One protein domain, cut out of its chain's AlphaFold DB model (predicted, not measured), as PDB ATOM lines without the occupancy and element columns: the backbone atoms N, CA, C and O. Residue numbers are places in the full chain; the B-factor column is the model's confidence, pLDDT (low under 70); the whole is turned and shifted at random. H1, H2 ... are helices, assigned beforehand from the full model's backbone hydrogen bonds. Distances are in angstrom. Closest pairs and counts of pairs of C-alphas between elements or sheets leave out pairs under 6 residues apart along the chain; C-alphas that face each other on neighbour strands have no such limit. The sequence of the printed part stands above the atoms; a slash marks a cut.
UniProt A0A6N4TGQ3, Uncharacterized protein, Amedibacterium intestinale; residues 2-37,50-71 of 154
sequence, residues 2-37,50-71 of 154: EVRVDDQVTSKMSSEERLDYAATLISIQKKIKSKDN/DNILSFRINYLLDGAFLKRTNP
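What this domain is: This is residues 2 to 37 and 50 to 71 of the 154 residues of an uncharacterized protein of Amedibacterium intestinale (UniProt A0A6N4TGQ3). Three helices make a loose triangle: H3 packs on H1 and runs beside one part of the long H2, opposite ways. Residues 30 to 37 stick out at one end, and the tail, residues 63 to 71, leads to the other. The printed part has 58 residues in the order H1, H2, H3, with no named strand: all helix, loose, radius of gyration of the C-alphas 13.0 A, spans 48 by 22 by 15 A.

Where its parts are: Find C-alpha 2 at (-33.062, -25.168, -24.186), where H1, residues 2 to 10, begins. H2, residues 15 to 34, runs 28.8 A; H3, residues 50 to 62, runs 19.2 A to (-19.629, -22.666, -32.622).

How they stand to each other: Look at C-alphas 10 and 18, 6.3 A apart: H1 and H2 are close but not clearly touching. H3 touches H1 with residues 56 to 60 alone, closest C-alphas Val 3 and Arg 56, 5.8 A. H2 touches H3 with residues 18 to 26 alone, closest C-alphas Ala 22 and Ile 57, 6.0 A, at a shallow tilt of 12 degrees. Every O i to N i+4 pair is within hydrogen-bond range in H1 and H2, 8 of 9 in H3.

The domain as a whole: Residues 38 to 49 are not printed; C-alphas 37 and 50 are 15.5 A apart. pLDDT is under 70 at residues 36 to 37, 50 and 63 to 68.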
ATOM      1  N   GLU A   2     -33.113 -26.202 -23.131       81.62
ATOM      2  CA  GLU A   2     -33.062 -25.168 -24.186       81.62
ATOM      3  C   GLU A   2     -32.124 -25.475 -25.365       81.62
ATOM      4  O   GLU A   2     -32.573 -25.546 -26.499       81.62
ATOM      5  N   VAL A   3     -30.844 -25.770 -25.107       85.25
ATOM      6  CA  VAL A   3     -29.844 -25.965 -26.181       85.25
ATOM      7  C   VAL A   3     -30.181 -27.129 -27.117       85.25
ATOM      8  O   VAL A   3     -29.901 -27.065 -28.305       85.25
ATOM      9  N   ARG A   4     -30.833 -28.189 -26.615       83.31
ATOM     10  CA  ARG A   4     -31.279 -29.312 -27.464       83.31
ATOM     11  C   ARG A   4     -32.448 -28.915 -28.363       83.31
ATOM     12  O   ARG A   4     -32.588 -29.466 -29.447       83.31
ATOM     13  N   VAL A   5     -33.297 -28.005 -27.893       86.81
ATOM     14  CA  VAL A   5     -34.406 -27.463 -28.685       86.81
ATOM     15  C   VAL A   5     -33.848 -26.536 -29.760       86.81
ATOM     16  O   VAL A   5     -34.193 -26.697 -30.926       86.81
ATOM     17  N   ASP A   6     -32.920 -25.647 -29.390       88.94
ATOM     18  CA  ASP A   6     -32.204 -24.793 -30.344       88.94
ATOM     19  C   ASP A   6     -31.492 -25.635 -31.416       88.94
ATOM     20  O   ASP A   6     -31.602 -25.338 -32.602       88.94
ATOM     21  N   ASP A   7     -30.828 -26.729 -31.030       86.81
ATOM     22  CA  ASP A   7     -30.171 -27.659 -31.956       86.81
ATOM     23  C   ASP A   7     -31.153 -28.299 -32.948       86.81
ATOM     24  O   ASP A   7     -30.911 -28.311 -34.153       86.81
ATOM     25  N   GLN A   8     -32.312 -28.771 -32.477       86.50
ATOM     26  CA  GLN A   8     -33.329 -29.354 -33.356       86.50
ATOM     27  C   GLN A   8     -33.866 -28.336 -34.366       86.50
ATOM     28  O   GLN A   8     -33.980 -28.656 -35.553       86.50
ATOM     29  N   VAL A   9     -34.164 -27.117 -33.910       88.00
ATOM     30  CA  VAL A   9     -34.694 -26.034 -34.750       88.00
ATOM     31  C   VAL A   9     -33.656 -25.578 -35.776       88.00
ATOM     32  O   VAL A   9     -33.988 -25.382 -36.942       88.00
ATOM     33  N   THR A  10     -32.390 -25.473 -35.370       88.69
ATOM     34  CA  THR A  10     -31.309 -24.960 -36.221       88.69
ATOM     35  C   THR A  10     -30.579 -26.025 -37.042       88.69
ATOM     36  O   THR A  10     -29.778 -25.683 -37.911       88.69
ATOM     37  N   SER A  11     -30.904 -27.309 -36.854       84.69
ATOM     38  CA  SER A  11     -30.258 -28.453 -37.523       84.69
ATOM     39  C   SER A  11     -30.237 -28.389 -39.055       84.69
ATOM     40  O   SER A  11     -29.348 -28.961 -39.686       84.69
ATOM     41  N   LYS A  12     -31.214 -27.706 -39.663       87.12
ATOM     42  CA  LYS A  12     -31.357 -27.547 -41.121       87.12
ATOM     43  C   LYS A  12     -31.089 -26.120 -41.609       87.12
ATOM     44  O   LYS A  12     -31.240 -25.865 -42.797       87.12
ATOM     45  N   MET A  13     -30.723 -25.211 -40.708       88.81
ATOM     46  CA  MET A  13     -30.478 -23.808 -41.024       88.81
ATOM     47  C   MET A  13     -29.051 -23.601 -41.544       88.81
ATOM     48  O   MET A  13     -28.078 -24.205 -41.067       88.81
ATOM     49  N   SER A  14     -28.912 -22.695 -42.501       89.06
ATOM     50  CA  SER A  14     -27.627 -22.126 -42.896       89.06
ATOM     51  C   SER A  14     -26.985 -21.356 -41.733       89.06
ATOM     52  O   SER A  14     -27.601 -21.114 -40.691       89.06
ATOM     53  N   SER A  15     -25.712 -20.994 -41.875       85.88
ATOM     54  CA  SER A  15     -25.019 -20.204 -40.851       85.88
ATOM     55  C   SER A  15     -25.626 -18.807 -40.687       85.88
ATOM     56  O   SER A  15     -25.676 -18.301 -39.573       85.88
ATOM     57  N   GLU A  16     -26.125 -18.206 -41.771       90.19
ATOM     58  CA  GLU A  16     -26.785 -16.894 -41.750       90.19
ATOM     59  C   GLU A  16     -28.127 -16.961 -41.007       90.19
ATOM     60  O   GLU A  16     -28.348 -16.214 -40.058       90.19
ATOM     61  N   GLU A  17     -28.960 -17.958 -41.314       91.12
ATOM     62  CA  GLU A  17     -30.232 -18.186 -40.611       91.12
ATOM     63  C   GLU A  17     -30.030 -18.482 -39.112       91.12
ATOM     64  O   GLU A  17     -30.832 -18.077 -38.268       91.12
ATOM     65  N   ARG A  18     -28.930 -19.157 -38.752       90.69
ATOM     66  CA  ARG A  18     -28.549 -19.384 -37.349       90.69
ATOM     67  C   ARG A  18     -28.164 -18.100 -36.622       90.69
ATOM     68  O   ARG A  18     -28.497 -17.955 -35.443       90.69
ATOM     69  N   LEU A  19     -27.490 -17.175 -37.302       91.94
ATOM     70  CA  LEU A  19     -27.156 -15.862 -36.749       91.94
ATOM     71  C   LEU A  19     -28.413 -15.014 -36.535       91.94
ATOM     72  O   LEU A  19     -28.563 -14.413 -35.470       91.94
ATOM     73  N   ASP A  20     -29.349 -15.035 -37.482       94.19
ATOM     74  CA  ASP A  20     -30.636 -14.345 -37.352       94.19
ATOM     75  C   ASP A  20     -31.473 -14.903 -36.193       94.19
ATOM     76  O   ASP A  20     -32.073 -14.156 -35.406       94.19
ATOM     77  N   TYR A  21     -31.463 -16.228 -36.022       93.69
ATOM     78  CA  TYR A  21     -32.079 -16.888 -34.875       93.69
ATOM     79  C   TYR A  21     -31.440 -16.435 -33.551       93.69
ATOM     80  O   TYR A  21     -32.147 -16.037 -32.620       93.69
ATOM     81  N   ALA A  22     -30.106 -16.410 -33.474       92.56
ATOM     82  CA  ALA A  22     -29.373 -15.932 -32.302       92.56
ATOM     83  C   ALA A  22     -29.691 -14.458 -31.973       92.56
ATOM     84  O   ALA A  22     -29.954 -14.117 -30.816       92.56
ATOM     85  N   ALA A  23     -29.747 -13.588 -32.987       93.25
ATOM     86  CA  ALA A  23     -30.128 -12.185 -32.830       93.25
ATOM     87  C   ALA A  23     -31.563 -12.037 -32.294       93.25
ATOM     88  O   ALA A  23     -31.829 -11.223 -31.400       93.25
ATOM     89  N   THR A  24     -32.479 -12.878 -32.777       93.38
ATOM     90  CA  THR A  24     -33.868 -12.923 -32.310       93.38
ATOM     91  C   THR A  24     -33.942 -13.309 -30.832       93.38
ATOM     92  O   THR A  24     -34.611 -12.612 -30.062       93.38
ATOM     93  N   LEU A  25     -33.202 -14.336 -30.397       91.00
ATOM     94  CA  LEU A  25     -33.140 -14.751 -28.990       91.00
ATOM     95  C   LEU A  25     -32.661 -13.622 -28.069       91.00
ATOM     96  O   LEU A  25     -33.278 -13.361 -27.033       91.00
ATOM     97  N   ILE A  26     -31.608 -12.901 -28.467       91.44
ATOM     98  CA  ILE A  26     -31.094 -11.749 -27.711       91.44
ATOM     99  C   ILE A  26     -32.163 -10.653 -27.611       91.44
ATOM    100  O   ILE A  26     -32.374 -10.079 -26.537       91.44
ATOM    101  N   SER A  27     -32.870 -10.375 -28.710       90.88
ATOM    102  CA  SER A  27     -33.919  -9.352 -28.739       90.88
ATOM    103  C   SER A  27     -35.085  -9.681 -27.797       90.88
ATOM    104  O   SER A  27     -35.581  -8.795 -27.096       90.88
ATOM    105  N   ILE A  28     -35.483 -10.956 -27.729       88.00
ATOM    106  CA  ILE A  28     -36.546 -11.444 -26.845       88.00
ATOM    107  C   ILE A  28     -36.097 -11.340 -25.388       88.00
ATOM    108  O   ILE A  28     -36.818 -10.754 -24.580       88.00
ATOM    109  N   GLN A  29     -34.887 -11.805 -25.056       84.06
ATOM    110  CA  GLN A  29     -34.366 -11.709 -23.689       84.06
ATOM    111  C   GLN A  29     -34.292 -10.253 -23.220       84.06
ATOM    112  O   GLN A  29     -34.689  -9.936 -22.099       84.06
ATOM    113  N   LYS A  30     -33.821  -9.345 -24.085       86.00
ATOM    114  CA  LYS A  30     -33.748  -7.914 -23.776       86.00
ATOM    115  C   LYS A  30     -35.129  -7.341 -23.453       86.00
ATOM    116  O   LYS A  30     -35.251  -6.591 -22.489       86.00
ATOM    117  N   LYS A  31     -36.163  -7.731 -24.210       85.88
ATOM    118  CA  LYS A  31     -37.557  -7.322 -23.970       85.88
ATOM    119  C   LYS A  31     -38.126  -7.893 -22.668       85.88
ATOM    120  O   LYS A  31     -38.825  -7.174 -21.958       85.88
ATOM    121  N   ILE A  32     -37.809  -9.148 -22.342       81.88
ATOM    122  CA  ILE A  32     -38.221  -9.794 -21.084       81.88
ATOM    123  C   ILE A  32     -37.568  -9.094 -19.889       81.88
ATOM    124  O   ILE A  32     -38.256  -8.783 -18.925       81.88
ATOM    125  N   LYS A  33     -36.268  -8.785 -19.970       76.56
ATOM    126  CA  LYS A  33     -35.527  -8.105 -18.897       76.56
ATOM    127  C   LYS A  33     -35.943  -6.644 -18.711       76.56
ATOM    128  O   LYS A  33     -35.937  -6.158 -17.591       76.56
ATOM    129  N   SER A  34     -36.303  -5.940 -19.789       73.94
ATOM    130  CA  SER A  34     -36.777  -4.547 -19.709       73.94
ATOM    131  C   SER A  34     -38.187  -4.403 -19.136       73.94
ATOM    132  O   SER A  34     -38.602  -3.302 -18.790       73.94
ATOM    133  N   LYS A  35     -38.952  -5.497 -19.102       71.69
ATOM    134  CA  LYS A  35     -40.296  -5.525 -18.545       71.69
ATOM    135  C   LYS A  35     -40.162  -6.040 -17.118       71.69
ATOM    136  O   LYS A  35     -40.073  -7.247 -16.930       71.69
ATOM    137  N   ASP A  36     -40.061  -5.124 -16.152       57.38
ATOM    138  CA  ASP A  36     -39.966  -5.440 -14.720       57.38
ATOM    139  C   ASP A  36     -41.028  -6.476 -14.337       57.38
ATOM    140  O   ASP A  36     -42.215  -6.176 -14.196       57.38
ATOM    141  N   ASN A  37     -40.595  -7.725 -14.192       55.97
ATOM    142  CA  ASN A  37     -41.451  -8.810 -13.764       55.97
ATOM    143  C   ASN A  37     -41.250  -8.971 -12.260       55.97
ATOM    144  O   ASN A  37     -40.432  -9.771 -11.813       55.97
ATOM    145  N   ASP A  50     -28.733 -16.334 -16.257       60.44
ATOM    146  CA  ASP A  50     -27.754 -15.382 -16.798       60.44
ATOM    147  C   ASP A  50     -26.693 -16.072 -17.660       60.44
ATOM    148  O   ASP A  50     -26.279 -15.543 -18.693       60.44
ATOM    149  N   ASN A  51     -26.316 -17.300 -17.300       70.69
ATOM    150  CA  ASN A  51     -25.310 -18.068 -18.034       70.69
ATOM    151  C   ASN A  51     -25.914 -18.907 -19.170       70.69
ATOM    152  O   ASN A  51     -25.210 -19.233 -20.128       70.69
ATOM    153  N   ILE A  52     -27.217 -19.226 -19.111       81.31
ATOM    154  CA  ILE A  52     -27.874 -20.061 -20.126       81.31
ATOM    155  C   ILE A  52     -27.952 -19.363 -21.490       81.31
ATOM    156  O   ILE A  52     -27.753 -20.019 -22.509       81.31
ATOM    157  N   LEU A  53     -28.194 -18.044 -21.545       85.88
ATOM    158  CA  LEU A  53     -28.271 -17.328 -22.825       85.88
ATOM    159  C   LEU A  53     -26.904 -17.287 -23.509       85.88
ATOM    160  O   LEU A  53     -26.803 -17.656 -24.674       85.88
ATOM    161  N   SER A  54     -25.855 -16.899 -22.787       86.12
ATOM    162  CA  SER A  54     -24.487 -16.886 -23.317       86.12
ATOM    163  C   SER A  54     -24.076 -18.268 -23.827       86.12
ATOM    164  O   SER A  54     -23.517 -18.388 -24.914       86.12
ATOM    165  N   PHE A  55     -24.434 -19.327 -23.096       85.88
ATOM    166  CA  PHE A  55     -24.198 -20.704 -23.520       85.88
ATOM    167  C   PHE A  55     -24.952 -21.070 -24.811       85.88
ATOM    168  O   PHE A  55     -24.365 -21.667 -25.709       85.88
ATOM    169  N   ARG A  56     -26.225 -20.674 -24.945       88.94
ATOM    170  CA  ARG A  56     -27.029 -20.887 -26.164       88.94
ATOM    171  C   ARG A  56     -26.466 -20.147 -27.372       88.94
ATOM    172  O   ARG A  56     -26.395 -20.720 -28.451       88.94
ATOM    173  N   ILE A  57     -26.044 -18.894 -27.197       90.06
ATOM    174  CA  ILE A  57     -25.464 -18.098 -28.285       90.06
ATOM    175  C   ILE A  57     -24.131 -18.697 -28.728       90.06
ATOM    176  O   ILE A  57     -23.958 -18.950 -29.915       90.06
ATOM    177  N   ASN A  58     -23.239 -19.026 -27.794       87.62
ATOM    178  CA  ASN A  58     -21.983 -19.700 -28.129       87.62
ATOM    179  C   ASN A  58     -22.235 -21.036 -28.839       87.62
ATOM    180  O   ASN A  58     -21.571 -21.347 -29.818       87.62
ATOM    181  N   TYR A  59     -23.249 -21.798 -28.418       86.19
ATOM    182  CA  TYR A  59     -23.634 -23.033 -29.099       86.19
ATOM    183  C   TYR A  59     -24.063 -22.807 -30.557       86.19
ATOM    184  O   TYR A  59     -23.642 -23.543 -31.447       86.19
ATOM    185  N   LEU A  60     -24.886 -21.786 -30.806       87.75
ATOM    186  CA  LEU A  60     -25.370 -21.438 -32.144       87.75
ATOM    187  C   LEU A  60     -24.249 -20.937 -33.065       87.75
ATOM    188  O   LEU A  60     -24.307 -21.181 -34.270       87.75
ATOM    189  N   LEU A  61     -23.241 -20.268 -32.494       84.56
ATOM    190  CA  LEU A  61     -22.076 -19.746 -33.212       84.56
ATOM    191  C   LEU A  61     -21.030 -20.830 -33.506       84.56
ATOM    192  O   LEU A  61     -20.558 -20.930 -34.636       84.56
ATOM    193  N   ASP A  62     -20.694 -21.659 -32.514       76.19
ATOM    194  CA  ASP A  62     -19.629 -22.666 -32.622       76.19
ATOM    195  C   ASP A  62     -20.112 -23.973 -33.275       76.19
ATOM    196  O   ASP A  62     -19.310 -24.797 -33.718       76.19
ATOM    197  N   GLY A  63     -21.428 -24.186 -33.350       64.19
ATOM    198  CA  GLY A  63     -22.066 -25.210 -34.177       64.19
ATOM    199  C   GLY A  63     -21.853 -26.673 -33.772       64.19
ATOM    200  O   GLY A  63     -22.481 -27.533 -34.385       64.19
ATOM    201  N   ALA A  64     -21.010 -27.005 -32.784       61.69
ATOM    202  CA  ALA A  64     -20.818 -28.397 -32.356       61.69
ATOM    203  C   ALA A  64     -20.062 -28.558 -31.019       61.69
ATOM    204  O   ALA A  64     -18.898 -28.960 -31.004       61.69
ATOM    205  N   PHE A  65     -20.726 -28.368 -29.872       55.94
ATOM    206  CA  PHE A  65     -20.183 -28.871 -28.593       55.94
ATOM    207  C   PHE A  65     -20.604 -30.312 -28.276       55.94
ATOM    208  O   PHE A  65     -19.888 -31.019 -27.566       55.94
ATOM    209  N   LEU A  66     -21.709 -30.804 -28.847       57.31
ATOM    210  CA  LEU A  66     -22.051 -32.223 -28.767       57.31
ATOM    211  C   LEU A  66     -21.317 -32.995 -29.867       57.31
ATOM    212  O   LEU A  66     -21.900 -33.412 -30.867       57.31
ATOM    213  N   LYS A  67     -20.015 -33.237 -29.664       61.19
ATOM    214  CA  LYS A  67     -19.337 -34.327 -30.375       61.19
ATOM    215  C   LYS A  67     -20.130 -35.603 -30.107       61.19
ATOM    216  O   LYS A  67     -20.174 -36.080 -28.975       61.19
ATOM    217  N   ARG A  68     -20.767 -36.145 -31.148       64.31
ATOM    218  CA  ARG A  68     -21.408 -37.463 -31.097       64.31
ATOM    219  C   ARG A  68     -20.382 -38.453 -30.548       64.31
ATOM    220  O   ARG A  68     -19.312 -38.619 -31.134       64.31
ATOM    221  N   THR A  69     -20.682 -39.073 -29.409       73.56
ATOM    222  CA  THR A  69     -19.830 -40.123 -28.847       73.56
ATOM    223  C   THR A  69     -19.680 -41.231 -29.885       73.56
ATOM    224  O   THR A  69     -20.659 -41.623 -30.522       73.56
ATOM    225  N   ASN A  70     -18.452 -41.715 -30.087       83.69
ATOM    226  CA  ASN A  70     -18.184 -42.764 -31.064       83.69
ATOM    227  C   ASN A  70     -19.002 -44.023 -30.697       83.69
ATOM    228  O   ASN A  70     -18.867 -44.510 -29.571       83.69
ATOM    229  N   PRO A  71     -19.824 -44.572 -31.612       86.06
ATOM    230  CA  PRO A  71     -20.638 -45.752 -31.322       86.06
ATOM    231  C   PRO A  71     -19.797 -46.967 -30.900       86.06
ATOM    232  O   PRO A  71     -20.243 -47.755 -30.074       86.06
TER     233      PRO A  71